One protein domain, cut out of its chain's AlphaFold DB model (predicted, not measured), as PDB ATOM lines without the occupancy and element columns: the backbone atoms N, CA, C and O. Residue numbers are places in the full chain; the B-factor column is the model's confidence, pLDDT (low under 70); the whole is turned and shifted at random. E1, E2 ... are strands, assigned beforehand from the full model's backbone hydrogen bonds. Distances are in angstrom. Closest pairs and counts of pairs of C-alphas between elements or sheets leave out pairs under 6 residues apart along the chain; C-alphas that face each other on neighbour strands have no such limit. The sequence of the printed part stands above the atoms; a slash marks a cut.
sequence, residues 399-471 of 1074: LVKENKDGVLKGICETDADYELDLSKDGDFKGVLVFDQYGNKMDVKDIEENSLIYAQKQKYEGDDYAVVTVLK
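This is residues 399 to 471 of the 1074 residues of the protein "S-layer homology domain-containing protein" of Tepidibacter thalassicus DSM 15285 (UniProt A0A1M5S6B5). Two small sheets stand partly face to face with their strands crossed, like an open wedge that closes where the start of E1 comes near the start of E5. One is the meander E1 E2 E3, each strand the antiparallel neighbour of the one before; the other is a mixed, branched sheet built round the long strand E7, with the hairpin E6 and E7 reaching beyond the first sheet. The printed part has 73 residues with seven named strands, E1 to E7 in chain order, and no named helix: all strand. It is compact, with a radius of gyration of the C-alphas of 11.5 A, and spans 33 by 25 by 22 A.

E1 is residues 399 to 404, beginning at C-alpha 399 (109.566, 144.513, 58.873). E2 is 407 to 412 and E3 418 to 421. E4, 430 to 435, is 17.0 A long. E5 is 451 to 453 and E6 456 to 459. E7, 462 to 470, is 26.0 A long and ends at C-alpha 470 (108.912, 144.577, 49.164).

In the hairpin E1 and E2, N 401 and O 409 are 2.8 A apart; in the hairpin E2 and E3, N 408 and O 420 are 2.9 A apart. E4 is parallel to E7 on one side of it, with N 432 and O 465 at 2.8 A. On the other side are antiparallel E5, with N 453 and O 468 at 2.8 A, and E6, with N 457 and O 464 at 2.8 A. E5 runs on into E6 at 46 degrees. Between the sheets, the closest C-alphas of E1 and E5, Leu 399 and Leu 451, are 4.4 A apart; E2 and E7 are apart.

The C-alphas farthest apart, those of Ala 416 and Glu 460, are 33.8 A apart. The printed part has no cut. The link E4 to E5, residues 436 to 450, is long. No printed residue has a pLDDT under 70.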
ATOM      1  N   LEU A 399     109.499 145.961  59.010       92.69
ATOM      2  CA  LEU A 399     109.566 144.513  58.873       92.69
ATOM      3  C   LEU A 399     108.415 143.890  59.659       92.69
ATOM      4  O   LEU A 399     108.422 143.887  60.889       92.69
ATOM      5  N   VAL A 400     107.442 143.332  58.948       93.25
ATOM      6  CA  VAL A 400     106.256 142.715  59.548       93.25
ATOM      7  C   VAL A 400     106.651 141.423  60.264       93.25
ATOM      8  O   VAL A 400     107.216 140.525  59.652       93.25
ATOM      9  N   LYS A 401     106.332 141.304  61.552       91.81
ATOM     10  CA  LYS A 401     106.502 140.087  62.370       91.81
ATOM     11  C   LYS A 401     105.186 139.376  62.648       91.81
ATOM     12  O   LYS A 401     105.171 138.195  62.967       91.81
ATOM     13  N   GLU A 402     104.070 140.079  62.502       93.50
ATOM     14  CA  GLU A 402     102.740 139.507  62.631       93.50
ATOM     15  C   GLU A 402     101.727 140.319  61.817       93.50
ATOM     16  O   GLU A 402     101.807 141.544  61.759       93.50
ATOM     17  N   ASN A 403     100.749 139.636  61.215       93.56
ATOM     18  CA  ASN A 403      99.581 140.249  60.585       93.56
ATOM     19  C   ASN A 403      98.310 139.569  61.112       93.56
ATOM     20  O   ASN A 403      98.003 138.432  60.745       93.56
ATOM     21  N   LYS A 404      97.572 140.265  61.979       92.44
ATOM     22  CA  LYS A 404      96.287 139.814  62.527       92.44
ATOM     23  C   LYS A 404      95.165 140.665  61.945       92.44
ATOM     24  O   LYS A 404      94.888 141.752  62.437       92.44
ATOM     25  N   ASP A 405      94.532 140.167  60.883       87.25
ATOM     26  CA  ASP A 405      93.382 140.810  60.224       87.25
ATOM     27  C   ASP A 405      93.620 142.285  59.816       87.25
ATOM     28  O   ASP A 405      92.695 143.099  59.804       87.25
ATOM     29  N   GLY A 406      94.856 142.628  59.436       88.00
ATOM     30  CA  GLY A 406      95.253 143.984  59.045       88.00
ATOM     31  C   GLY A 406      95.873 144.823  60.161       88.00
ATOM     32  O   GLY A 406      96.354 145.911  59.869       88.00
ATOM     33  N   VAL A 407      95.933 144.316  61.394       92.75
ATOM     34  CA  VAL A 407      96.797 144.873  62.442       92.75
ATOM     35  C   VAL A 407      98.177 144.243  62.294       92.75
ATOM     36  O   VAL A 407      98.358 143.046  62.549       92.75
ATOM     37  N   LEU A 408      99.136 145.036  61.817       92.94
ATOM     38  CA  LEU A 408     100.514 144.610  61.615       92.94
ATOM     39  C   LEU A 408     101.334 144.933  62.863       92.94
ATOM     40  O   LEU A 408     101.284 146.060  63.345       92.94
ATOM     41  N   LYS A 409     102.122 143.975  63.352       92.50
ATOM     42  CA  LYS A 409     103.150 144.207  64.377       92.50
ATOM     43  C   LYS A 409     104.516 143.873  63.804       92.50
ATOM     44  O   LYS A 409     104.632 142.930  63.017       92.50
ATOM     45  N   GLY A 410     105.547 144.621  64.171       91.38
ATOM     46  CA  GLY A 410     106.886 144.379  63.658       91.38
ATOM     47  C   GLY A 410     107.908 145.432  64.049       91.38
ATOM     48  O   GLY A 410     107.675 146.243  64.932       91.38
ATOM     49  N   ILE A 411     109.041 145.406  63.359       89.50
ATOM     50  CA  ILE A 411     110.196 146.260  63.650       89.50
ATOM     51  C   ILE A 411     110.236 147.389  62.625       89.50
ATOM     52  O   ILE A 411     110.111 147.123  61.430       89.50
ATOM     53  N   CYS A 412     110.472 148.619  63.060       85.94
ATOM     54  CA  CYS A 412     110.783 149.750  62.190       85.94
ATOM     55  C   CYS A 412     112.064 150.465  62.653       85.94
ATOM     56  O   CYS A 412     112.693 150.072  63.632       85.94
ATOM     57  N   GLU A 413     112.478 151.525  61.958       76.56
ATOM     58  CA  GLU A 413     113.701 152.292  62.277       76.56
ATOM     59  C   GLU A 413     113.787 152.782  63.724       76.56
ATOM     60  O   GLU A 413     114.881 152.858  64.284       76.56
ATOM     61  N   THR A 414     112.658 153.126  64.340       74.75
ATOM     62  CA  THR A 414     112.637 153.760  65.663       74.75
ATOM     63  C   THR A 414     112.177 152.839  66.779       74.75
ATOM     64  O   THR A 414     112.415 153.165  67.938       74.75
ATOM     65  N   ASP A 415     111.532 151.722  66.448       80.31
ATOM     66  CA  ASP A 415     110.826 150.886  67.415       80.31
ATOM     67  C   ASP A 415     110.871 149.408  67.000       80.31
ATOM     68  O   ASP A 415     110.541 149.055  65.864       80.31
ATOM     69  N   ALA A 416     111.299 148.543  67.922       82.00
ATOM     70  CA  ALA A 416     111.343 147.101  67.709       82.00
ATOM     71  C   ALA A 416     109.955 146.438  67.820       82.00
ATOM     72  O   ALA A 416     109.782 145.337  67.303       82.00
ATOM     73  N   ASP A 417     108.976 147.122  68.422       84.06
ATOM     74  CA  ASP A 417     107.621 146.622  68.680       84.06
ATOM     75  C   ASP A 417     106.543 147.570  68.115       84.06
ATOM     76  O   ASP A 417     105.520 147.861  68.742       84.06
ATOM     77  N   TYR A 418     106.753 148.040  66.886       86.44
ATOM     78  CA  TYR A 418     105.843 148.936  66.179       86.44
ATOM     79  C   TYR A 418     104.536 148.241  65.757       86.44
ATOM     80  O   TYR A 418     104.543 147.125  65.225       86.44
ATOM     81  N   GLU A 419     103.405 148.931  65.925       89.81
ATOM     82  CA  GLU A 419     102.078 148.483  65.491       89.81
ATOM     83  C   GLU A 419     101.482 149.446  64.451       89.81
ATOM     84  O   GLU A 419     101.468 150.660  64.650       89.81
ATOM     85  N   LEU A 420     100.957 148.892  63.353       89.06
ATOM     86  CA  LEU A 420     100.276 149.621  62.282       89.06
ATOM     87  C   LEU A 420      98.900 148.997  62.011       89.06
ATOM     88  O   LEU A 420      98.806 147.870  61.516       89.06
ATOM     89  N   ASP A 421      97.826 149.741  62.290       90.81
ATOM     90  CA  ASP A 421      96.448 149.282  62.078       90.81
ATOM     91  C   ASP A 421      95.910 149.694  60.694       90.81
ATOM     92  O   ASP A 421      95.501 150.833  60.451       90.81
ATOM     93  N   LEU A 422      95.891 148.729  59.771       90.50
ATOM     94  CA  LEU A 422      95.335 148.842  58.419       90.50
ATOM     95  C   LEU A 422      93.914 148.255  58.310       90.50
ATOM     96  O   LEU A 422      93.416 148.009  57.203       90.50
ATOM     97  N   SER A 423      93.259 147.971  59.436       88.44
ATOM     98  CA  SER A 423      91.906 147.420  59.462       88.44
ATOM     99  C   SER A 423      90.842 148.481  59.133       88.44
ATOM    100  O   SER A 423      91.107 149.677  59.028       88.44
ATOM    101  N   LYS A 424      89.584 148.046  58.962       74.25
ATOM    102  CA  LYS A 424      88.454 148.957  58.672       74.25
ATOM    103  C   LYS A 424      88.105 149.899  59.825       74.25
ATOM    104  O   LYS A 424      87.491 150.933  59.570       74.25
ATOM    105  N   ASP A 425      88.432 149.503  61.051       75.56
ATOM    106  CA  ASP A 425      88.204 150.290  62.264       75.56
ATOM    107  C   ASP A 425      89.482 151.032  62.707       75.56
ATOM    108  O   ASP A 425      89.457 151.713  63.732       75.56
ATOM    109  N   GLY A 426      90.564 150.910  61.927       76.19
ATOM    110  CA  GLY A 426      91.881 151.466  62.216       76.19
ATOM    111  C   GLY A 426      92.044 152.944  61.858       76.19
ATOM    112  O   GLY A 426      91.078 153.689  61.652       76.19
ATOM    113  N   ASP A 427      93.303 153.370  61.753       79.75
ATOM    114  CA  ASP A 427      93.692 154.782  61.620       79.75
ATOM    115  C   ASP A 427      93.311 155.418  60.272       79.75
ATOM    116  O   ASP A 427      93.316 156.645  60.119       79.75
ATOM    117  N   PHE A 428      92.956 154.591  59.287       85.00
ATOM    118  CA  PHE A 428      92.719 155.003  57.908       85.00
ATOM    119  C   PHE A 428      91.297 154.669  57.449       85.00
ATOM    120  O   PHE A 428      90.751 153.602  57.711       85.00
ATOM    121  N   LYS A 429      90.691 155.574  56.673       86.81
ATOM    122  CA  LYS A 429      89.378 155.371  56.035       86.81
ATOM    123  C   LYS A 429      89.407 154.331  54.921       86.81
ATOM    124  O   LYS A 429      88.373 153.746  54.602       86.81
ATOM    125  N   GLY A 430      90.577 154.103  54.340       85.56
ATOM    126  CA  GLY A 430      90.812 153.044  53.375       85.56
ATOM    127  C   GLY A 430      92.295 152.745  53.228       85.56
ATOM    128  O   GLY A 430      93.150 153.558  53.575       85.56
ATOM    129  N   VAL A 431      92.591 151.562  52.697       89.38
ATOM    130  CA  VAL A 431      93.960 151.072  52.531       89.38
ATOM    131  C   VAL A 431      94.158 150.598  51.100       89.38
ATOM    132  O   VAL A 431      93.336 149.861  50.549       89.38
ATOM    133  N   LEU A 432      95.252 151.039  50.491       88.19
ATOM    134  CA  LEU A 432      95.690 150.664  49.157       88.19
ATOM    135  C   LEU A 432      97.045 149.972  49.281       88.19
ATOM    136  O   LEU A 432      98.047 150.626  49.550       88.19
ATOM    137  N   VAL A 433      97.076 148.655  49.087       90.56
ATOM    138  CA  VAL A 433      98.313 147.868  49.162       90.56
ATOM    139  C   VAL A 433      98.791 147.535  47.757       90.56
ATOM    140  O   VAL A 433      98.009 147.101  46.907       90.56
ATOM    141  N   PHE A 434     100.080 147.737  47.525       86.88
ATOM    142  CA  PHE A 434     100.760 147.458  46.272       86.88
ATOM    143  C   PHE A 434     102.053 146.688  46.528       86.88
ATOM    144  O   PHE A 434     102.681 146.866  47.567       86.88
ATOM    145  N   ASP A 435     102.500 145.877  45.575       85.81
ATOM    146  CA  ASP A 435     103.890 145.417  45.570       85.81
ATOM    147  C   ASP A 435     104.847 146.513  45.061       85.81
ATOM    148  O   ASP A 435     104.430 147.558  44.550       85.81
ATOM    149  N   GLN A 436     106.152 146.255  45.148       79.06
ATOM    150  CA  GLN A 436     107.218 147.126  44.629       79.06
ATOM    151  C   GLN A 436     107.143 147.450  43.123       79.06
ATOM    152  O   GLN A 436     107.902 148.286  42.635       79.06
ATOM    153  N   TYR A 437     106.263 146.792  42.364       76.62
ATOM    154  CA  TYR A 437     106.032 147.050  40.942       76.62
ATOM    155  C   TYR A 437     104.722 147.811  40.687       76.62
ATOM    156  O   TYR A 437     104.436 148.144  39.537       76.62
ATOM    157  N   GLY A 438     103.941 148.108  41.732       77.62
ATOM    158  CA  GLY A 438     102.659 148.806  41.653       77.62
ATOM    159  C   GLY A 438     101.450 147.894  41.424       77.62
ATOM    160  O   GLY A 438     100.359 148.406  41.163       77.62
ATOM    161  N   ASN A 439     101.602 146.566  41.505       82.19
ATOM    162  CA  ASN A 439     100.467 145.645  41.397       82.19
ATOM    163  C   ASN A 439      99.664 145.665  42.697       82.19
ATOM    164  O   ASN A 439     100.245 145.603  43.776       82.19
ATOM    165  N   LYS A 440      98.335 145.731  42.596       84.75
ATOM    166  CA  LYS A 440      97.444 145.774  43.762       84.75
ATOM    167  C   LYS A 440      97.458 144.442  44.522       84.75
ATOM    168  O   LYS A 440      97.464 143.381  43.903       84.75
ATOM    169  N   MET A 441      97.417 144.518  45.849       87.81
ATOM    170  CA  MET A 441      97.361 143.385  46.776       87.81
ATOM    171  C   MET A 441      96.249 143.597  47.812       87.81
ATOM    172  O   MET A 441      95.810 144.732  48.024       87.81
ATOM    173  N   ASP A 442      95.797 142.524  48.467       89.88
ATOM    174  CA  ASP A 442      94.972 142.651  49.669       89.88
ATOM    175  C   ASP A 442      95.867 142.829  50.910       89.88
ATOM    176  O   ASP A 442      96.964 142.284  50.987       89.88
ATOM    177  N   VAL A 443      95.378 143.541  51.933       91.56
ATOM    178  CA  VAL A 443      96.094 143.733  53.220       91.56
ATOM    179  C   VAL A 443      96.458 142.400  53.887       91.56
ATOM    180  O   VAL A 443      97.515 142.264  54.495       91.56
ATOM    181  N   LYS A 444      95.602 141.386  53.734       90.25
ATOM    182  CA  LYS A 444      95.833 140.030  54.254       90.25
ATOM    183  C   LYS A 444      96.996 139.301  53.562       90.25
ATOM    184  O   LYS A 444      97.468 138.303  54.090       90.25
ATOM    185  N   ASP A 445      97.415 139.769  52.383       90.88
ATOM    186  CA  ASP A 445      98.503 139.175  51.601       90.88
ATOM    187  C   ASP A 445      99.875 139.748  52.014       90.88
ATOM    188  O   ASP A 445     100.895 139.401  51.419       90.88
ATOM    189  N   ILE A 446      99.915 140.652  53.003       92.88
ATOM    190  CA  ILE A 446     101.157 141.088  53.647       92.88
ATOM    191  C   ILE A 446     101.588 139.973  54.604       92.88
ATOM    192  O   ILE A 446     101.025 139.818  55.690       92.88
ATOM    193  N   GLU A 447     102.549 139.165  54.168       91.56
ATOM    194  CA  GLU A 447     103.043 138.007  54.913       91.56
ATOM    195  C   GLU A 447     104.017 138.414  56.028       91.56
ATOM    196  O   GLU A 447     104.664 139.464  55.962       91.56
ATOM    197  N   GLU A 448     104.170 137.539  57.023       91.00
ATOM    198  CA  GLU A 448     105.259 137.623  57.995       91.00
ATOM    199  C   GLU A 448     106.610 137.734  57.276       91.00
ATOM    200  O   GLU A 448     106.864 137.055  56.280       91.00
ATOM    201  N   ASN A 449     107.490 138.573  57.807       89.44
ATOM    202  CA  ASN A 449     108.805 138.905  57.281       89.44
ATOM    203  C   ASN A 449     108.798 139.692  55.957       89.44
ATOM    204  O   ASN A 449     109.852 139.879  55.343       89.44
ATOM    205  N   SER A 450     107.636 140.203  55.532       91.62
ATOM    206  CA  SER A 450     107.562 141.215  54.475       91.62
ATOM    207  C   SER A 450     108.093 142.548  54.987       91.62
ATOM    208  O   SER A 450     107.725 142.987  56.077       91.62
ATOM    209  N   LEU A 451     108.907 143.227  54.181       91.25
ATOM    210  CA  LEU A 451     109.259 144.619  54.438       91.25
ATOM    211  C   LEU A 451     108.264 145.530  53.720       91.25
ATOM    212  O   LEU A 451     107.993 145.332  52.535       91.25
ATOM    213  N   ILE A 452     107.713 146.517  54.416       90.31
ATOM    214  CA  ILE A 452     106.717 147.433  53.862       90.31
ATOM    215  C   ILE A 452     107.126 148.899  54.015       90.31
ATOM    216  O   ILE A 452     107.918 149.252  54.884       90.31
ATOM    217  N   TYR A 453     106.543 149.721  53.142       85.38
ATOM    218  CA  TYR A 453     106.493 151.179  53.227       85.38
ATOM    219  C   TYR A 453     105.030 151.628  53.060       85.38
ATOM    220  O   TYR A 453     104.536 151.732  51.932       85.38
ATOM    221  N   ALA A 454     104.311 151.809  54.155       85.06
ATOM    222  CA  ALA A 454     103.076 152.561  54.295       85.06
ATOM    223  C   ALA A 454     103.300 154.071  54.132       85.06
ATOM    224  O   ALA A 454     104.409 154.564  54.234       85.06
ATOM    225  N   GLN A 455     102.240 154.792  53.771       79.25
ATOM    226  CA  GLN A 455     102.209 156.249  53.657       79.25
ATOM    227  C   GLN A 455     100.798 156.743  53.909       79.25
ATOM    228  O   GLN A 455      99.839 156.183  53.372       79.25
ATOM    229  N   LYS A 456     100.659 157.845  54.642       82.94
ATOM    230  CA  LYS A 456      99.370 158.505  54.843       82.94
ATOM    231  C   LYS A 456      99.075 159.483  53.706       82.94
ATOM    232  O   LYS A 456      99.837 160.414  53.472       82.94
ATOM    233  N   GLN A 457      97.940 159.325  53.032       81.31
ATOM    234  CA  GLN A 457      97.527 160.179  51.916       81.31
ATOM    235  C   GLN A 457      96.071 160.626  52.043       81.31
ATOM    236  O   GLN A 457      95.211 159.846  52.444       81.31
ATOM    237  N   LYS A 458      95.772 161.876  51.671       80.50
ATOM    238  CA  LYS A 458      94.399 162.406  51.714       80.50
ATOM    239  C   LYS A 458      93.662 162.227  50.390       80.50
ATOM    240  O   LYS A 458      94.054 162.806  49.381       80.50
ATOM    241  N   TYR A 459      92.526 161.534  50.423       74.88
ATOM    242  CA  TYR A 459      91.618 161.367  49.286       74.88
ATOM    243  C   TYR A 459      90.229 161.873  49.649       74.88
ATOM    244  O   TYR A 459      89.634 161.422  50.619       74.88
ATOM    245  N   GLU A 460      89.721 162.837  48.878       73.69
ATOM    246  CA  GLU A 460      88.380 163.420  49.080       73.69
ATOM    247  C   GLU A 460      88.131 163.968  50.505       73.69
ATOM    248  O   GLU A 460      86.996 164.146  50.932       73.69
ATOM    249  N   GLY A 461      89.205 164.306  51.229       77.12
ATOM    250  CA  GLY A 461      89.154 164.811  52.605       77.12
ATOM    251  C   GLY A 461      89.347 163.750  53.692       77.12
ATOM    252  O   GLY A 461      89.484 164.126  54.854       77.12
ATOM    253  N   ASP A 462      89.423 162.475  53.317       82.88
ATOM    254  CA  ASP A 462      89.645 161.337  54.204       82.88
ATOM    255  C   ASP A 462      91.097 160.837  54.125       82.88
ATOM    256  O   ASP A 462      91.744 160.922  53.081       82.88
ATOM    257  N   ASP A 463      91.616 160.313  55.235       84.94
ATOM    258  CA  ASP A 463      92.973 159.769  55.326       84.94
ATOM    259  C   ASP A 463      93.000 158.294  54.883       84.94
ATOM    260  O   ASP A 463      92.230 157.479  55.384       84.94
ATOM    261  N   TYR A 464      93.900 157.939  53.968       86.88
ATOM    262  CA  TYR A 464      94.118 156.580  53.469       86.88
ATOM    263  C   TYR A 464      95.569 156.155  53.690       86.88
ATOM    264  O   TYR A 464      96.473 156.985  53.601       86.88
ATOM    265  N   ALA A 465      95.794 154.860  53.900       88.19
ATOM    266  CA  ALA A 465      97.127 154.271  53.859       88.19
ATOM    267  C   ALA A 465      97.451 153.769  52.446       88.19
ATOM    268  O   ALA A 465      96.664 153.040  51.841       88.19
ATOM    269  N   VAL A 466      98.624 154.126  51.931       87.06
ATOM    270  CA  VAL A 466      99.195 153.601  50.687       87.06
ATOM    271  C   VAL A 466     100.434 152.786  51.034       87.06
ATOM    272  O   VAL A 466     101.470 153.344  51.370       87.06
ATOM    273  N   VAL A 467     100.323 151.463  50.954       88.50
ATOM    274  CA  VAL A 467     101.347 150.513  51.405       88.50
ATOM    275  C   VAL A 467     102.053 149.890  50.211       88.50
ATOM    276  O   VAL A 467     101.411 149.427  49.275       88.50
ATOM    277  N   THR A 468     103.383 149.885  50.229       86.75
ATOM    278  CA  THR A 468     104.239 149.208  49.248       86.75
ATOM    279  C   THR A 468     104.965 148.053  49.914       86.75
ATOM    280  O   THR A 468     105.748 148.278  50.829       86.75
ATOM    281  N   VAL A 469     104.731 146.834  49.441       89.81
ATOM    282  CA  VAL A 469     105.334 145.603  49.958       89.81
ATOM    283  C   VAL A 469     106.552 145.239  49.118       89.81
ATOM    284  O   VAL A 469     106.445 145.063  47.896       89.81
ATOM    285  N   LEU A 470     107.702 145.101  49.773       85.94
ATOM    286  CA  LEU A 470     108.912 144.577  49.164       85.94
ATOM    287  C   LEU A 470     108.924 143.057  49.265       85.94
ATOM    288  O   LEU A 470     108.788 142.478  50.338       85.94
ATOM    289  N   LYS A 471     109.096 142.415  48.113       78.44
ATOM    290  CA  LYS A 471     109.218 140.968  47.969       78.44
ATOM    291  C   LYS A 471     110.653 140.615  47.595       78.44
ATOM    292  O   LYS A 471     111.302 141.357  46.859       78.44
TER     293      LYS A 471